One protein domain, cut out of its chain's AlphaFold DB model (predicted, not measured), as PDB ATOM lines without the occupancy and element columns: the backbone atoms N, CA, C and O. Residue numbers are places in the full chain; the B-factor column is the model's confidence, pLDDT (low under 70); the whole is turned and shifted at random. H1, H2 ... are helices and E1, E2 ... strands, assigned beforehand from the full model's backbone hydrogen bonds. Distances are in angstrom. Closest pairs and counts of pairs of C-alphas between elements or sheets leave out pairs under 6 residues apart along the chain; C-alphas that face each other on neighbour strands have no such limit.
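Overview. This is residues 3 to 23 and 188 to 295 of the 368 residues of the protein "Phosphodiester glycosidase family protein" of Frankiales bacterium (UniProt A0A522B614). Amid much loop, two small antiparallel sheets, E2-E5-E3-E4 and E6-E1-E7, stand partly face to face as a sandwich, strands crossed at 52 degrees; H1 covers one face of the first. The printed part has 129 residues, 44 in named elements, ordered E1 E2 E3 E4 H1 E5 E6 E7: mixed class. It is compact, radius of gyration of the C-alphas 14.0 A, spanning 36 by 34 by 32 A.

Along the chain. E1, residues 9 to 12, begins at C-alpha (335.750, 307.690, 253.605). E2 is 191 to 194; E3, 215 to 221, 19.1 A; E4, 226 to 231, 16.4 A; H1, 244 to 253, 14.1 A; E5, 256 to 261; E6, 270 to 272; E7, 291 to 294, ending at C-alpha (333.658, 303.349, 255.316).

Arrangement. E3 and E4 form a hairpin, N 217 and O 229 being 2.9 A apart. H1, every O i to N i+4 pair within hydrogen-bond range, is on that sheet at height 7.6 A. E4, H1, E5 form a split strand-helix-strand unit, E3 between its same-way strands, with a right-handed crossover. The closest C-alphas of E4 and E6, Val 230 and Met 270, are 6.4 A apart. N 294 of E7 and O 9 of E1 are 2.8 A apart.

Size, cuts and confidence. Residues 24 to 187 are cut out, C-alphas 23 and 188 being 8.7 A apart. Links E2 to E3, E4 to H1 and E6 to E7 are long. No printed residue is under 70 in pLDDT.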
ATOM      1  N   ARG A   3     337.420 310.865 261.230       86.44
ATOM      2  CA  ARG A   3     338.703 310.725 261.952       86.44
ATOM      3  C   ARG A   3     338.578 309.942 263.263       86.44
ATOM      4  O   ARG A   3     339.448 309.149 263.576       86.44
ATOM      5  N   ARG A   4     337.491 310.156 264.018       86.31
ATOM      6  CA  ARG A   4     337.217 309.443 265.282       86.31
ATOM      7  C   ARG A   4     336.951 307.955 265.043       86.31
ATOM      8  O   ARG A   4     337.258 307.154 265.909       86.31
ATOM      9  N   ALA A   5     336.353 307.622 263.903       83.38
ATOM     10  CA  ALA A   5     336.082 306.251 263.489       83.38
ATOM     11  C   ALA A   5     337.248 305.619 262.705       83.38
ATOM     12  O   ALA A   5     337.094 304.512 262.215       83.38
ATOM     13  N   GLU A   6     338.368 306.334 262.521       88.81
ATOM     14  CA  GLU A   6     339.497 305.892 261.683       88.81
ATOM     15  C   GLU A   6     339.066 305.465 260.261       88.81
ATOM     16  O   GLU A   6     339.644 304.581 259.634       88.81
ATOM     17  N   ALA A   7     338.021 306.114 259.741       88.88
ATOM     18  CA  ALA A   7     337.410 305.784 258.461       88.88
ATOM     19  C   ALA A   7     338.224 306.316 257.271       88.88
ATOM     20  O   ALA A   7     338.741 307.438 257.306       88.88
ATOM     21  N   VAL A   8     338.256 305.550 256.176       93.25
ATOM     22  CA  VAL A   8     338.906 305.952 254.912       93.25
ATOM     23  C   VAL A   8     338.041 306.913 254.098       93.25
ATOM     24  O   VAL A   8     338.559 307.751 253.359       93.25
ATOM     25  N   LEU A   9     336.722 306.831 254.265       93.88
ATOM     26  CA  LEU A   9     335.750 307.690 253.605       93.88
ATOM     27  C   LEU A   9     334.566 307.955 254.537       93.88
ATOM     28  O   LEU A   9     334.224 307.129 255.383       93.88
ATOM     29  N   GLY A  10     333.914 309.102 254.380       95.81
ATOM     30  CA  GLY A  10     332.597 309.309 254.968       95.81
ATOM     31  C   GLY A  10     331.858 310.495 254.383       95.81
ATOM     32  O   GLY A  10     332.461 311.408 253.824       95.81
ATOM     33  N   ILE A  11     330.546 310.474 254.540       97.62
ATOM     34  CA  ILE A  11     329.640 311.565 254.178       97.62
ATOM     35  C   ILE A  11     328.757 311.898 255.378       97.62
ATOM     36  O   ILE A  11     328.622 311.095 256.308       97.62
ATOM     37  N   ASN A  12     328.143 313.077 255.373       97.25
ATOM     38  CA  ASN A  12     327.116 313.391 256.360       97.25
ATOM     39  C   ASN A  12     325.912 312.435 256.259       97.25
ATOM     40  O   ASN A  12     325.674 311.811 255.228       97.25
ATOM     41  N   GLY A  13     325.175 312.322 257.359       96.00
ATOM     42  CA  GLY A  13     324.079 311.379 257.513       96.00
ATOM     43  C   GLY A  13     322.691 312.004 257.428       96.00
ATOM     44  O   GLY A  13     322.429 312.923 256.649       96.00
ATOM     45  N   ASP A  14     321.812 311.471 258.267       95.19
ATOM     46  CA  ASP A  14     320.427 311.885 258.430       95.19
ATOM     47  C   ASP A  14     320.287 313.366 258.826       95.19
ATOM     48  O   ASP A  14     321.217 314.002 259.330       95.19
ATOM     49  N   TYR A  15     319.079 313.888 258.642       91.31
ATOM     50  CA  TYR A  15     318.669 315.195 259.134       91.31
ATOM     51  C   TYR A  15     318.856 315.307 260.641       91.31
ATOM     52  O   TYR A  15     318.760 314.327 261.382       91.31
ATOM     53  N   ALA A  16     319.070 316.534 261.104       87.00
ATOM     54  CA  ALA A  16     319.178 316.836 262.518       87.00
ATOM     55  C   ALA A  16     318.000 317.682 263.009       87.00
ATOM     56  O   ALA A  16     317.610 318.662 262.373       87.00
ATOM     57  N   LEU A  17     317.476 317.345 264.187       78.69
ATOM     58  CA  LEU A  17     316.678 318.287 264.968       78.69
ATOM     59  C   LEU A  17     317.590 319.349 265.597       78.69
ATOM     60  O   LEU A  17     318.801 319.160 265.712       78.69
ATOM     61  N   SER A  18     317.008 320.449 266.077       72.38
ATOM     62  CA  SER A  18     317.751 321.527 266.751       72.38
ATOM     63  C   SER A  18     318.523 321.070 267.995       72.38
ATOM     64  O   SER A  18     319.485 321.722 268.387       72.38
ATOM     65  N   SER A  19     318.149 319.936 268.592       71.94
ATOM     66  CA  SER A  19     318.887 319.294 269.683       71.94
ATOM     67  C   SER A  19     320.187 318.604 269.240       71.94
ATOM     68  O   SER A  19     320.932 318.129 270.089       71.94
ATOM     69  N   GLY A  20     320.477 318.540 267.936       77.19
ATOM     70  CA  GLY A  20     321.674 317.897 267.383       77.19
ATOM     71  C   GLY A  20     321.542 316.385 267.181       77.19
ATOM     72  O   GLY A  20     322.537 315.715 266.920       77.19
ATOM     73  N   ARG A  21     320.326 315.837 267.289       84.12
ATOM     74  CA  ARG A  21     320.039 314.405 267.121       84.12
ATOM     75  C   ARG A  21     319.529 314.062 265.717       84.12
ATOM     76  O   ARG A  21     318.912 314.939 265.109       84.12
ATOM     77  N   PRO A  22     319.698 312.817 265.234       87.25
ATOM     78  CA  PRO A  22     319.069 312.357 263.996       87.25
ATOM     79  C   PRO A  22     317.536 312.466 264.051       87.25
ATOM     80  O   PRO A  22     316.947 312.448 265.134       87.25
ATOM     81  N   VAL A  23     316.871 312.564 262.903       91.00
ATOM     82  CA  VAL A  23     315.402 312.656 262.819       91.00
ATOM     83  C   VAL A  23     314.764 311.269 262.729       91.00
ATOM     84  O   VAL A  23     313.752 311.004 263.375       91.00
ATOM     85  N   GLY A 188     317.129 308.508 256.231       94.31
ATOM     86  CA  GLY A 188     317.140 309.310 255.012       94.31
ATOM     87  C   GLY A 188     315.727 309.647 254.542       94.31
ATOM     88  O   GLY A 188     314.761 308.954 254.864       94.31
ATOM     89  N   ASN A 189     315.589 310.734 253.785       94.00
ATOM     90  CA  ASN A 189     314.323 311.150 253.184       94.00
ATOM     91  C   ASN A 189     314.551 312.224 252.096       94.00
ATOM     92  O   ASN A 189     315.398 313.104 252.291       94.00
ATOM     93  N   PRO A 190     313.771 312.256 251.000       95.25
ATOM     94  CA  PRO A 190     312.872 311.208 250.500       95.25
ATOM     95  C   PRO A 190     313.625 310.065 249.797       95.25
ATOM     96  O   PRO A 190     314.855 310.102 249.685       95.25
ATOM     97  N   MET A 191     312.894 309.051 249.308       96.75
ATOM     98  CA  MET A 191     313.456 308.168 248.277       96.75
ATOM     99  C   MET A 191     313.691 308.974 247.002       96.75
ATOM    100  O   MET A 191     312.884 309.817 246.625       96.75
ATOM    101  N   LEU A 192     314.803 308.696 246.334       98.19
ATOM    102  CA  LEU A 192     315.156 309.267 245.038       98.19
ATOM    103  C   LEU A 192     314.854 308.281 243.912       98.19
ATOM    104  O   LEU A 192     314.267 308.651 242.900       98.19
ATOM    105  N   VAL A 193     315.248 307.022 244.106       98.31
ATOM    106  CA  VAL A 193     315.093 305.939 243.132       98.31
ATOM    107  C   VAL A 193     314.552 304.717 243.862       98.31
ATOM    108  O   VAL A 193     315.029 304.403 244.949       98.31
ATOM    109  N   SER A 194     313.568 304.034 243.282       96.81
ATOM    110  CA  SER A 194     313.049 302.759 243.775       96.81
ATOM    111  C   SER A 194     312.863 301.780 242.622       96.81
ATOM    112  O   SER A 194     312.196 302.085 241.627       96.81
ATOM    113  N   GLY A 195     313.465 300.595 242.738       96.19
ATOM    114  CA  GLY A 195     313.403 299.563 241.699       96.19
ATOM    115  C   GLY A 195     313.875 300.044 240.319       96.19
ATOM    116  O   GLY A 195     313.242 299.741 239.307       96.19
ATOM    117  N   GLY A 196     314.945 300.842 240.281       96.56
ATOM    118  CA  GLY A 196     315.572 301.386 239.072       96.56
ATOM    119  C   GLY A 196     314.827 302.554 238.427       96.56
ATOM    120  O   GLY A 196     315.194 302.978 237.333       96.56
ATOM    121  N   ARG A 197     313.776 303.075 239.068       97.75
ATOM    122  CA  ARG A 197     312.976 304.196 238.562       97.75
ATOM    123  C   ARG A 197     312.991 305.346 239.551       97.75
ATOM    124  O   ARG A 197     313.002 305.116 240.757       97.75
ATOM    125  N   ILE A 198     312.958 306.574 239.044       98.25
ATOM    126  CA  ILE A 198     312.796 307.764 239.882       98.25
ATOM    127  C   ILE A 198     311.518 307.615 240.719       98.25
ATOM    128  O   ILE A 198     310.476 307.196 240.211       98.25
ATOM    129  N   ALA A 199     311.610 307.927 242.010       95.62
ATOM    130  CA  ALA A 199     310.483 307.907 242.933       95.62
ATOM    131  C   ALA A 199     309.615 309.162 242.724       95.62
ATOM    132  O   ALA A 199     309.701 310.136 243.474       95.62
ATOM    133  N   ASP A 200     308.817 309.160 241.656       91.75
ATOM    134  CA  ASP A 200     307.901 310.260 241.338       91.75
ATOM    135  C   ASP A 200     306.946 310.548 242.515       91.75
ATOM    136  O   ASP A 200     306.520 309.641 243.233       91.75
ATOM    137  N   GLY A 201     306.630 311.825 242.741       89.62
ATOM    138  CA  GLY A 201     305.873 312.300 243.907       89.62
ATOM    139  C   GLY A 201     306.716 312.513 245.172       89.62
ATOM    140  O   GLY A 201     306.489 313.486 245.883       89.62
ATOM    141  N   ASP A 202     307.730 311.680 245.417       89.06
ATOM    142  CA  ASP A 202     308.684 311.855 246.526       89.06
ATOM    143  C   ASP A 202     309.726 312.948 246.198       89.06
ATOM    144  O   ASP A 202     310.188 313.677 247.077       89.06
ATOM    145  N   VAL A 203     310.073 313.095 244.913       94.12
ATOM    146  CA  VAL A 203     311.051 314.083 244.416       94.12
ATOM    147  C   VAL A 203     310.417 315.334 243.804       94.12
ATOM    148  O   VAL A 203     311.135 316.237 243.363       94.12
ATOM    149  N   ASP A 204     309.086 315.397 243.786       89.25
ATOM    150  CA  ASP A 204     308.313 316.473 243.174       89.25
ATOM    151  C   ASP A 204     307.695 317.371 244.232       89.25
ATOM    152  O   ASP A 204     306.933 316.933 245.089       89.25
ATOM    153  N   GLY A 205     307.992 318.663 244.158       88.31
ATOM    154  CA  GLY A 205     307.422 319.620 245.089       88.31
ATOM    155  C   GLY A 205     307.905 321.040 244.856       88.31
ATOM    156  O   GLY A 205     308.774 321.312 244.027       88.31
ATOM    157  N   GLY A 206     307.300 321.964 245.598       87.12
ATOM    158  CA  GLY A 206     307.635 323.383 245.573       87.12
ATOM    159  C   GLY A 206     308.472 323.815 246.777       87.12
ATOM    160  O   GLY A 206     308.500 323.162 247.816       87.12
ATOM    161  N   GLY A 207     309.121 324.972 246.661       92.56
ATOM    162  CA  GLY A 207     309.851 325.601 247.762       92.56
ATOM    163  C   GLY A 207     311.324 325.199 247.870       92.56
ATOM    164  O   GLY A 207     311.870 324.453 247.055       92.56
ATOM    165  N   ALA A 208     311.989 325.743 248.892       90.50
ATOM    166  CA  ALA A 208     313.445 325.689 249.020       90.50
ATOM    167  C   ALA A 208     313.999 324.261 249.138       90.50
ATOM    168  O   ALA A 208     315.104 324.009 248.666       90.50
ATOM    169  N   PHE A 209     313.240 323.326 249.721       91.19
ATOM    170  CA  PHE A 209     313.659 321.933 249.873       91.19
ATOM    171  C   PHE A 209     313.777 321.189 248.536       91.19
ATOM    172  O   PHE A 209     314.711 320.411 248.360       91.19
ATOM    173  N   PHE A 210     312.882 321.456 247.579       92.62
ATOM    174  CA  PHE A 210     312.868 320.807 246.260       92.62
ATOM    175  C   PHE A 210     313.737 321.538 245.225       92.62
ATOM    176  O   PHE A 210     314.197 320.927 244.260       92.62
ATOM    177  N   GLY A 211     314.016 322.827 245.448       94.50
ATOM    178  CA  GLY A 211     314.903 323.638 244.612       94.50
ATOM    179  C   GLY A 211     316.370 323.186 244.619       94.50
ATOM    180  O   GLY A 211     316.762 322.245 245.312       94.50
ATOM    181  N   ARG A 212     317.217 323.868 243.843       97.12
ATOM    182  CA  ARG A 212     318.648 323.538 243.771       97.12
ATOM    183  C   ARG A 212     319.359 323.823 245.090       97.12
ATOM    184  O   ARG A 212     319.338 324.947 245.583       97.12
ATOM    185  N   ASN A 213     320.017 322.807 245.635       98.06
ATOM    186  CA  ASN A 213     320.824 322.900 246.849       98.06
ATOM    187  C   ASN A 213     322.057 321.995 246.732       98.06
ATOM    188  O   ASN A 213     322.070 321.115 245.869       98.06
ATOM    189  N   PRO A 214     323.071 322.169 247.599       98.62
ATOM    190  CA  PRO A 214     323.982 321.080 247.908       98.62
ATOM    191  C   PRO A 214     323.185 319.861 248.384       98.62
ATOM    192  O   PRO A 214     322.193 320.019 249.108       98.62
ATOM    193  N   ARG A 215     323.586 318.669 247.953       98.50
ATOM    194  CA  ARG A 215     322.878 317.416 248.226       98.50
ATOM    195  C   ARG A 215     323.841 316.344 248.685       98.50
ATOM    196  O   ARG A 215     324.973 316.287 248.215       98.50
ATOM    197  N   THR A 216     323.334 315.450 249.518       98.81
ATOM    198  CA  THR A 216     323.993 314.194 249.857       98.81
ATOM    199  C   THR A 216     322.999 313.068 249.613       98.81
ATOM    200  O   THR A 216     321.837 313.176 250.000       98.81
ATOM    201  N   ALA A 217     323.430 312.001 248.954       98.50
ATOM    202  CA  ALA A 217     322.600 310.842 248.664       98.50
ATOM    203  C   ALA A 217     323.398 309.551 248.794       98.50
ATOM    204  O   ALA A 217     324.620 309.527 248.611       98.50
ATOM    205  N   VAL A 218     322.676 308.469 249.069       98.38
ATOM    206  CA  VAL A 218     323.222 307.115 249.043       98.38
ATOM    207  C   VAL A 218     322.362 306.255 248.135       98.38
ATOM    208  O   VAL A 218     321.140 306.379 248.141       98.38
ATOM    209  N   GLY A 219     322.997 305.396 247.346       97.12
ATOM    210  CA  GLY A 219     322.322 304.448 246.465       97.12
ATOM    211  C   GLY A 219     322.948 303.065 246.518       97.12
ATOM    212  O   GLY A 219     324.074 302.900 246.979       97.12
ATOM    213  N   ILE A 220     322.210 302.074 246.037       96.38
ATOM    214  CA  ILE A 220     322.679 300.702 245.851       96.38
ATOM    215  C   ILE A 220     322.446 300.347 244.390       96.38
ATOM    216  O   ILE A 220     321.368 300.603 243.858       96.38
ATOM    217  N   THR A 221     323.448 299.781 243.726       95.44
ATOM    218  CA  THR A 221     323.342 299.291 242.344       95.44
ATOM    219  C   THR A 221     322.790 297.862 242.289       95.44
ATOM    220  O   THR A 221     322.728 297.158 243.298       95.44
ATOM    221  N   ALA A 222     322.421 297.384 241.096       94.19
ATOM    222  CA  ALA A 222     321.928 296.012 240.909       94.19
ATOM    223  C   ALA A 222     322.939 294.933 241.355       94.19
ATOM    224  O   ALA A 222     322.548 293.868 241.832       94.19
ATOM    225  N   ASP A 223     324.238 295.222 241.243       91.25
ATOM    226  CA  ASP A 223     325.341 294.374 241.708       91.25
ATOM    227  C   ASP A 223     325.780 294.677 243.155       91.25
ATOM    228  O   ASP A 223     326.865 294.277 243.572       91.25
ATOM    229  N   ARG A 224     324.914 295.340 243.937       88.69
ATOM    230  CA  ARG A 224     325.072 295.635 245.372       88.69
ATOM    231  C   ARG A 224     326.278 296.508 245.726       88.69
ATOM    232  O   ARG A 224     326.804 296.416 246.833       88.69
ATOM    233  N   ARG A 225     326.704 297.393 244.824       90.75
ATOM    234  CA  ARG A 225     327.685 298.431 245.159       90.75
ATOM    235  C   ARG A 225     326.989 299.600 245.837       90.75
ATOM    236  O   ARG A 225     325.925 300.034 245.400       90.75
ATOM    237  N   LEU A 226     327.625 300.123 246.879       92.94
ATOM    238  CA  LEU A 226     327.193 301.336 247.556       92.94
ATOM    239  C   LEU A 226     327.676 302.565 246.776       92.94
ATOM    240  O   LEU A 226     328.866 302.709 246.499       92.94
ATOM    241  N   LEU A 227     326.754 303.462 246.454       95.69
ATOM    242  CA  LEU A 227     327.028 304.776 245.884       95.69
ATOM    243  C   LEU A 227     326.898 305.816 246.992       95.69
ATOM    244  O   LEU A 227     325.842 305.920 247.605       95.69
ATOM    245  N   MET A 228     327.948 306.597 247.233       96.88
ATOM    246  CA  MET A 228     327.961 307.698 248.200       96.88
ATOM    247  C   MET A 228     328.218 308.994 247.436       96.88
ATOM    248  O   MET A 228     329.321 309.211 246.937       96.88
ATOM    249  N   VAL A 229     327.192 309.832 247.299       98.25
ATOM    250  CA  VAL A 229     327.211 310.996 246.405       98.25
ATOM    251  C   VAL A 229     327.038 312.273 247.211       98.25
ATOM    252  O   VAL A 229     326.089 312.408 247.980       98.25
ATOM    253  N   VAL A 230     327.943 313.230 247.001       98.44
ATOM    254  CA  VAL A 230     327.844 314.596 247.523       98.44
ATOM    255  C   VAL A 230     327.936 315.565 246.353       98.44
ATOM    256  O   VAL A 230     328.837 315.469 245.522       98.44
ATOM    257  N   VAL A 231     326.993 316.496 246.291       98.00
ATOM    258  CA  VAL A 231     326.905 317.547 245.279       98.00
ATOM    259  C   VAL A 231     327.025 318.884 245.992       98.00
ATOM    260  O   VAL A 231     326.192 319.208 246.837       98.00
ATOM    261  N   ASP A 232     328.032 319.680 245.642       98.25
ATOM    262  CA  ASP A 232     328.156 321.051 246.143       98.25
ATOM    263  C   ASP A 232     327.047 321.946 245.582       98.25
ATOM    264  O   ASP A 232     326.440 321.654 244.555       98.25
ATOM    265  N   GLY A 233     326.784 323.085 246.217       97.38
ATOM    266  CA  GLY A 233     325.775 324.030 245.744       97.38
ATOM    267  C   GLY A 233     325.863 325.390 246.423       97.38
ATOM    268  O   GLY A 233     326.709 325.597 247.294       97.38
ATOM    269  N   ARG A 234     324.960 326.307 246.036       96.62
ATOM    270  CA  ARG A 234     324.894 327.706 246.523       96.62
ATOM    271  C   ARG A 234     326.170 328.523 246.268       96.62
ATOM    272  O   ARG A 234     326.430 329.500 246.960       96.62
ATOM    273  N   GLN A 235     326.954 328.145 245.262       95.81
ATOM    274  CA  GLN A 235     328.239 328.760 244.945       95.81
ATOM    275  C   GLN A 235     328.250 329.200 243.474       95.81
ATOM    276  O   GLN A 235     328.664 328.426 242.605       95.81
ATOM    277  N   PRO A 236     327.766 330.421 243.165       93.94
ATOM    278  CA  PRO A 236     327.749 330.949 241.802       93.94
ATOM    279  C   PRO A 236     329.129 330.868 241.138       93.94
ATOM    280  O   PRO A 236     330.141 331.187 241.758       93.94
ATOM    281  N   GLY A 237     329.167 330.418 239.882       95.00
ATOM    282  CA  GLY A 237     330.412 330.213 239.130       95.00
ATOM    283  C   GLY A 237     331.168 328.916 239.446       95.00
ATOM    284  O   GLY A 237     332.138 328.620 238.758       95.00
ATOM    285  N   TYR A 238     330.728 328.130 240.438       95.81
ATOM    286  CA  TYR A 238     331.305 326.822 240.767       95.81
ATOM    287  C   TYR A 238     330.252 325.709 240.744       95.81
ATOM    288  O   TYR A 238     330.258 324.876 239.843       95.81
ATOM    289  N   SER A 239     329.312 325.722 241.693       96.75
ATOM    290  CA  SER A 239     328.196 324.780 241.722       96.75
ATOM    291  C   SER A 239     326.925 325.442 242.236       96.75
ATOM    292  O   SER A 239     326.868 325.996 243.337       96.75
ATOM    293  N   VAL A 240     325.863 325.342 241.440       97.62
ATOM    294  CA  VAL A 240     324.521 325.812 241.811       97.62
ATOM    295  C   VAL A 240     323.730 324.762 242.596       97.62
ATOM    296  O   VAL A 240     322.727 325.105 243.219       97.62
ATOM    297  N   GLY A 241     324.200 323.511 242.633       97.94
ATOM    298  CA  GLY A 241     323.507 322.387 243.257       97.94
ATOM    299  C   GLY A 241     322.421 321.760 242.380       97.94
ATOM    300  O   GLY A 241     322.206 322.145 241.226       97.94
ATOM    301  N   MET A 242     321.714 320.789 242.955       98.31
ATOM    302  CA  MET A 242     320.687 319.998 242.272       98.31
ATOM    303  C   MET A 242     319.340 320.076 242.986       98.31
ATOM    304  O   MET A 242     319.257 320.147 244.219       98.31
ATOM    305  N   THR A 243     318.271 320.087 242.194       98.25
ATOM    306  CA  THR A 243     316.927 319.727 242.665       98.25
ATOM    307  C   THR A 243     316.893 318.247 243.061       98.25
ATOM    308  O   THR A 243     317.791 317.483 242.702       98.25
ATOM    309  N   LEU A 244     315.863 317.814 243.792       97.88
ATOM    310  CA  LEU A 244     315.720 316.392 244.137       97.88
ATOM    311  C   LEU A 244     315.533 315.512 242.897       97.88
ATOM    312  O   LEU A 244     316.130 314.442 242.821       97.88
ATOM    313  N   ARG A 245     314.777 315.981 241.899       98.00
ATOM    314  CA  ARG A 245     314.576 315.255 240.639       98.00
ATOM    315  C   ARG A 245     315.864 315.121 239.825       98.00
ATOM    316  O   ARG A 245     316.130 314.052 239.291       98.00
ATOM    317  N   GLU A 246     316.689 316.166 239.759       98.44
ATOM    318  CA  GLU A 246     318.005 316.076 239.105       98.44
ATOM    319  C   GLU A 246     318.955 315.140 239.845       98.44
ATOM    320  O   GLU A 246     319.678 314.379 239.211       98.44
ATOM    321  N   LEU A 247     318.935 315.167 241.182       98.69
ATOM    322  CA  LEU A 247     319.710 314.233 241.989       98.69
ATOM    323  C   LEU A 247     319.241 312.791 241.763       98.69
ATOM    324  O   LEU A 247     320.070 311.905 241.608       98.69
ATOM    325  N   ALA A 248     317.930 312.550 241.699       98.69
ATOM    326  CA  ALA A 248     317.380 311.236 241.385       98.69
ATOM    327  C   ALA A 248     317.806 310.754 239.994       98.69
ATOM    328  O   ALA A 248     318.251 309.617 239.866       98.69
ATOM    329  N   GLN A 249     317.757 311.634 238.986       98.56
ATOM    330  CA  GLN A 249     318.258 311.325 237.648       98.56
ATOM    331  C   GLN A 249     319.747 310.963 237.680       98.56
ATOM    332  O   GLN A 249     320.119 309.926 237.143       98.56
ATOM    333  N   LEU A 250     320.583 311.745 238.377       98.44
ATOM    334  CA  LEU A 250     322.002 311.426 238.555       98.44
ATOM    335  C   LEU A 250     322.193 310.043 239.195       98.44
ATOM    336  O   LEU A 250     323.024 309.267 238.735       98.44
ATOM    337  N   MET A 251     321.435 309.716 240.245       98.69
ATOM    338  CA  MET A 251     321.533 308.407 240.898       98.69
ATOM    339  C   MET A 251     321.141 307.268 239.945       98.69
ATOM    340  O   MET A 251     321.820 306.242 239.924       98.69
ATOM    341  N   THR A 252     320.097 307.446 239.128       98.25
ATOM    342  CA  THR A 252     319.727 306.488 238.074       98.25
ATOM    343  C   THR A 252     320.828 306.351 237.020       98.25
ATOM    344  O   THR A 252     321.181 305.228 236.667       98.25
ATOM    345  N   ASP A 253     321.425 307.457 236.569       97.69
ATOM    346  CA  ASP A 253     322.509 307.457 235.576       97.69
ATOM    347  C   ASP A 253     323.779 306.766 236.106       97.69
ATOM    348  O   ASP A 253     324.495 306.101 235.356       97.69
ATOM    349  N   LEU A 254     324.035 306.861 237.415       96.25
ATOM    350  CA  LEU A 254     325.093 306.124 238.118       96.25
ATOM    351  C   LEU A 254     324.753 304.636 238.346       96.25
ATOM    352  O   LEU A 254     325.580 303.892 238.875       96.25
ATOM    353  N   GLY A 255     323.558 304.189 237.949       97.31
ATOM    354  CA  GLY A 255     323.122 302.795 238.022       97.31
ATOM    355  C   GLY A 255     322.482 302.386 239.351       97.31
ATOM    356  O   GLY A 255     322.402 301.186 239.636       97.31
ATOM    357  N   ALA A 256     322.040 303.337 240.179       97.81
ATOM    358  CA  ALA A 256     321.304 303.020 241.399       97.81
ATOM    359  C   ALA A 256     319.970 302.331 241.064       97.81
ATOM    360  O   ALA A 256     319.181 302.841 240.268       97.81
ATOM    361  N   VAL A 257     319.700 301.194 241.707       97.94
ATOM    362  CA  VAL A 257     318.371 300.566 241.707       97.94
ATOM    363  C   VAL A 257     317.507 301.108 242.836       97.94
ATOM    364  O   VAL A 257     316.320 301.327 242.633       97.94
ATOM    365  N   ASP A 258     318.105 301.406 243.983       97.50
ATOM    366  CA  ASP A 258     317.455 302.116 245.075       97.50
ATOM    367  C   ASP A 258     318.381 303.237 245.538       97.50
ATOM    368  O   ASP A 258     319.598 303.056 245.613       97.50
ATOM    369  N   ALA A 259     317.822 304.410 245.818       98.19
ATOM    370  CA  ALA A 259     318.575 305.544 246.336       98.19
ATOM    371  C   ALA A 259     317.715 306.410 247.245       98.19
ATOM    372  O   ALA A 259     316.530 306.620 246.986       98.19
ATOM    373  N   VAL A 260     318.337 306.964 248.279       98.00
ATOM    374  CA  VAL A 260     317.705 307.834 249.268       98.00
ATOM    375  C   VAL A 260     318.513 309.118 249.426       98.00
ATOM    376  O   VAL A 260     319.747 309.116 249.380       98.00
ATOM    377  N   ASN A 261     317.810 310.231 249.603       98.25
ATOM    378  CA  ASN A 261     318.422 311.510 249.929       98.25
ATOM    379  C   ASN A 261     318.728 311.594 251.437       98.25
ATOM    380  O   ASN A 261     317.932 311.154 252.268       98.25
ATOM    381  N   LEU A 262     319.862 312.197 251.782       98.19
ATOM    382  CA  LEU A 262     320.295 312.492 253.150       98.19
ATOM    383  C   LEU A 262     320.226 314.004 253.430       98.19
ATOM    384  O   LEU A 262     319.751 314.777 252.590       98.19
ATOM    385  N   ASP A 263     320.682 314.445 254.607       97.19
ATOM    386  CA  ASP A 263     320.720 315.880 254.908       97.19
ATOM    387  C   ASP A 263     321.597 316.631 253.892       97.19
ATOM    388  O   ASP A 263     322.639 316.148 253.449       97.19
ATOM    389  N   GLY A 264     321.151 317.816 253.492       96.38
ATOM    390  CA  GLY A 264     321.744 318.586 252.403       96.38
ATOM    391  C   GLY A 264     322.197 319.976 252.834       96.38
ATOM    392  O   GLY A 264     322.394 320.283 254.012       96.38
ATOM    393  N   GLY A 265     322.323 320.881 251.865       96.19
ATOM    394  CA  GLY A 265     322.702 322.263 252.146       96.19
ATOM    395  C   GLY A 265     324.085 322.350 252.794       96.19
ATOM    396  O   GLY A 265     325.024 321.697 252.352       96.19
ATOM    397  N   GLY A 266     324.213 323.144 253.858       93.38
ATOM    398  CA  GLY A 266     325.489 323.297 254.564       93.38
ATOM    399  C   GLY A 266     325.995 322.019 255.235       93.38
ATOM    400  O   GLY A 266     327.172 321.950 255.574       93.38
ATOM    401  N   SER A 267     325.138 321.006 255.401       95.50
ATOM    402  CA  SER A 267     325.520 319.703 255.946       95.50
ATOM    403  C   SER A 267     326.247 318.822 254.925       95.50
ATOM    404  O   SER A 267     326.944 317.897 255.332       95.50
ATOM    405  N   SER A 268     326.112 319.098 253.619       98.06
ATOM    406  CA  SER A 268     326.716 318.291 252.557       98.06
ATOM    407  C   SER A 268     328.240 318.355 252.591       98.06
ATOM    408  O   SER A 268     328.858 319.355 252.211       98.06
ATOM    409  N   ALA A 269     328.843 317.258 253.037       96.75
ATOM    410  CA  ALA A 269     330.283 317.110 253.142       96.75
ATOM    411  C   ALA A 269     330.708 315.675 252.834       96.75
ATOM    412  O   ALA A 269     330.081 314.718 253.292       96.75
ATOM    413  N   MET A 270     331.803 315.538 252.090       95.88
ATOM    414  CA  MET A 270     332.507 314.285 251.861       95.88
ATOM    415  C   MET A 270     333.911 314.391 252.430       95.88
ATOM    416  O   MET A 270     334.624 315.367 252.204       95.88
ATOM    417  N   PHE A 271     334.324 313.342 253.121       92.81
ATOM    418  CA  PHE A 271     335.677 313.153 253.599       92.81
ATOM    419  C   PHE A 271     336.307 311.954 252.925       92.81
ATOM    420  O   PHE A 271     335.700 310.886 252.867       92.81
ATOM    421  N   VAL A 272     337.552 312.119 252.501       89.25
ATOM    422  CA  VAL A 272     338.378 311.053 251.940       89.25
ATOM    423  C   VAL A 272     339.764 311.170 252.558       89.25
ATOM    424  O   VAL A 272     340.369 312.241 252.538       89.25
ATOM    425  N   ASN A 273     340.257 310.081 253.147       84.75
ATOM    426  CA  ASN A 273     341.595 309.995 253.742       84.75
ATOM    427  C   ASN A 273     341.917 311.149 254.716       84.75
ATOM    428  O   ASN A 273     342.990 311.746 254.684       84.75
ATOM    429  N   GLY A 274     340.956 311.482 255.584       81.44
ATOM    430  CA  GLY A 274     341.113 312.485 256.646       81.44
ATOM    431  C   GLY A 274     340.903 313.947 256.230       81.44
ATOM    432  O   GLY A 274     340.881 314.820 257.108       81.44
ATOM    433  N   LEU A 275     340.689 314.212 254.938       88.69
ATOM    434  CA  LEU A 275     340.492 315.544 254.368       88.69
ATOM    435  C   LEU A 275     339.082 315.701 253.796       88.69
ATOM    436  O   LEU A 275     338.484 314.730 253.334       88.69
ATOM    437  N   VAL A 276     338.562 316.928 253.815       91.38
ATOM    438  CA  VAL A 276     337.316 317.272 253.119       91.38
ATOM    439  C   VAL A 276     337.591 317.282 251.617       91.38
ATOM    440  O   VAL A 276     338.534 317.930 251.165       91.38
ATOM    441  N   ALA A 277     336.787 316.544 250.858       90.88
ATOM    442  CA  ALA A 277     336.951 316.369 249.418       90.88
ATOM    443  C   ALA A 277     336.128 317.367 248.584       90.88
ATOM    444  O   ALA A 277     336.472 317.622 247.432       90.88
ATOM    445  N   ASN A 278     335.052 317.924 249.146       93.12
ATOM    446  CA  ASN A 278     334.176 318.901 248.490       93.12
ATOM    447  C   ASN A 278     334.356 320.320 249.067       93.12
ATOM    448  O   ASN A 278     335.196 320.541 249.941       93.12
ATOM    449  N   ARG A 279     333.566 321.296 248.598       96.06
ATOM    450  CA  ARG A 279     333.545 322.668 249.132       96.06
ATOM    451  C   ARG A 279     332.213 322.958 249.843       96.06
ATOM    452  O   ARG A 279     331.270 323.422 249.194       96.06
ATOM    453  N   PRO A 280     332.135 322.751 251.176       95.12
ATOM    454  CA  PRO A 280     330.934 323.022 251.963       95.12
ATOM    455  C   PRO A 280     330.373 324.433 251.754       95.12
ATOM    456  O   PRO A 280     331.115 325.418 251.683       95.12
ATOM    457  N   SER A 281     329.043 324.549 251.681       93.75
ATOM    458  CA  SER A 281     328.391 325.799 251.265       93.75
ATOM    459  C   SER A 281     328.400 326.915 252.311       93.75
ATOM    460  O   SER A 281     328.138 328.062 251.962       93.75
ATOM    461  N   ASP A 282     328.684 326.602 253.576       92.19
ATOM    462  CA  ASP A 282     328.643 327.566 254.688       92.19
ATOM    463  C   ASP A 282     329.992 328.289 254.891       92.19
ATOM    464  O   ASP A 282     330.221 328.932 255.912       92.19
ATOM    465  N   GLY A 283     330.913 328.170 253.927       87.94
ATOM    466  CA  GLY A 283     332.293 328.662 254.037       87.94
ATOM    467  C   GLY A 283     333.225 327.725 254.815       87.94
ATOM    468  O   GLY A 283     334.426 327.971 254.874       87.94
ATOM    469  N   GLY A 284     332.684 326.635 255.362       91.00
ATOM    470  CA  GLY A 284     333.390 325.585 256.083       91.00
ATOM    471  C   GLY A 284     332.449 324.435 256.443       91.00
ATOM    472  O   GLY A 284     331.262 324.458 256.114       91.00
ATOM    473  N   GLU A 285     332.992 323.417 257.101       89.25
ATOM    474  CA  GLU A 285     332.240 322.238 257.533       89.25
ATOM    475  C   GLU A 285     331.192 322.587 258.603       89.25
ATOM    476  O   GLU A 285     331.472 323.334 259.544       89.25
ATOM    477  N   ARG A 286     329.997 321.997 258.497       88.06
ATOM    478  CA  ARG A 286     328.937 322.106 259.504       88.06
ATOM    479  C   ARG A 286     328.956 320.901 260.447       88.06
ATOM    480  O   ARG A 286     329.165 319.768 260.020       88.06
ATOM    481  N   LEU A 287     328.665 321.132 261.727       90.19
ATOM    482  CA  LEU A 287     328.383 320.048 262.672       90.19
ATOM    483  C   LEU A 287     327.080 319.328 262.289       90.19
ATOM    484  O   LEU A 287     326.034 319.958 262.157       90.19
ATOM    485  N   VAL A 288     327.152 318.006 262.153       90.50
ATOM    486  CA  VAL A 288     326.022 317.128 261.812       90.50
ATOM    487  C   VAL A 288     325.772 316.105 262.920       90.50
ATOM    488  O   VAL A 288     326.658 315.834 263.730       90.50
ATOM    489  N   SER A 289     324.563 315.540 262.963       88.81
ATOM    490  CA  SER A 289     324.121 314.598 264.005       88.81
ATOM    491  C   SER A 289     324.573 313.156 263.757       88.81
ATOM    492  O   SER A 289     324.742 312.382 264.697       88.81
ATOM    493  N   SER A 290     324.782 312.793 262.493       92.94
ATOM    494  CA  SER A 290     325.169 311.452 262.065       92.94
ATOM    495  C   SER A 290     326.015 311.504 260.793       92.94
ATOM    496  O   SER A 290     326.079 312.525 260.103       92.94
ATOM    497  N   ALA A 291     326.692 310.397 260.497       95.31
ATOM    498  CA  ALA A 291     327.506 310.223 259.303       95.31
ATOM    499  C   ALA A 291     327.489 308.755 258.877       95.31
ATOM    500  O   ALA A 291     327.455 307.871 259.734       95.31
ATOM    501  N   LEU A 292     327.571 308.516 257.569       95.75
ATOM    502  CA  LEU A 292     327.865 307.199 257.014       95.75
ATOM    503  C   LEU A 292     329.357 307.141 256.687       95.75
ATOM    504  O   LEU A 292     329.883 308.038 256.021       95.75
ATOM    505  N   VAL A 293     330.043 306.108 257.169       94.44
ATOM    506  CA  VAL A 293     331.498 305.976 257.048       94.44
ATOM    507  C   VAL A 293     331.884 304.622 256.473       94.44
ATOM    508  O   VAL A 293     331.167 303.642 256.640       94.44
ATOM    509  N   VAL A 294     333.035 304.578 255.808       91.88
ATOM    510  CA  VAL A 294     333.658 303.349 255.316       91.88
ATOM    511  C   VAL A 294     334.928 303.115 256.117       91.88
ATOM    512  O   VAL A 294     335.845 303.943 256.104       91.88
ATOM    513  N   LEU A 295     334.970 301.995 256.831       90.88
ATOM    514  CA  LEU A 295     336.125 301.579 257.616       90.88
ATOM    515  C   LEU A 295     337.145 300.849 256.720       90.88
ATOM    516  O   LEU A 295     336.753 300.209 255.745       90.88
TER     517      LEU A 295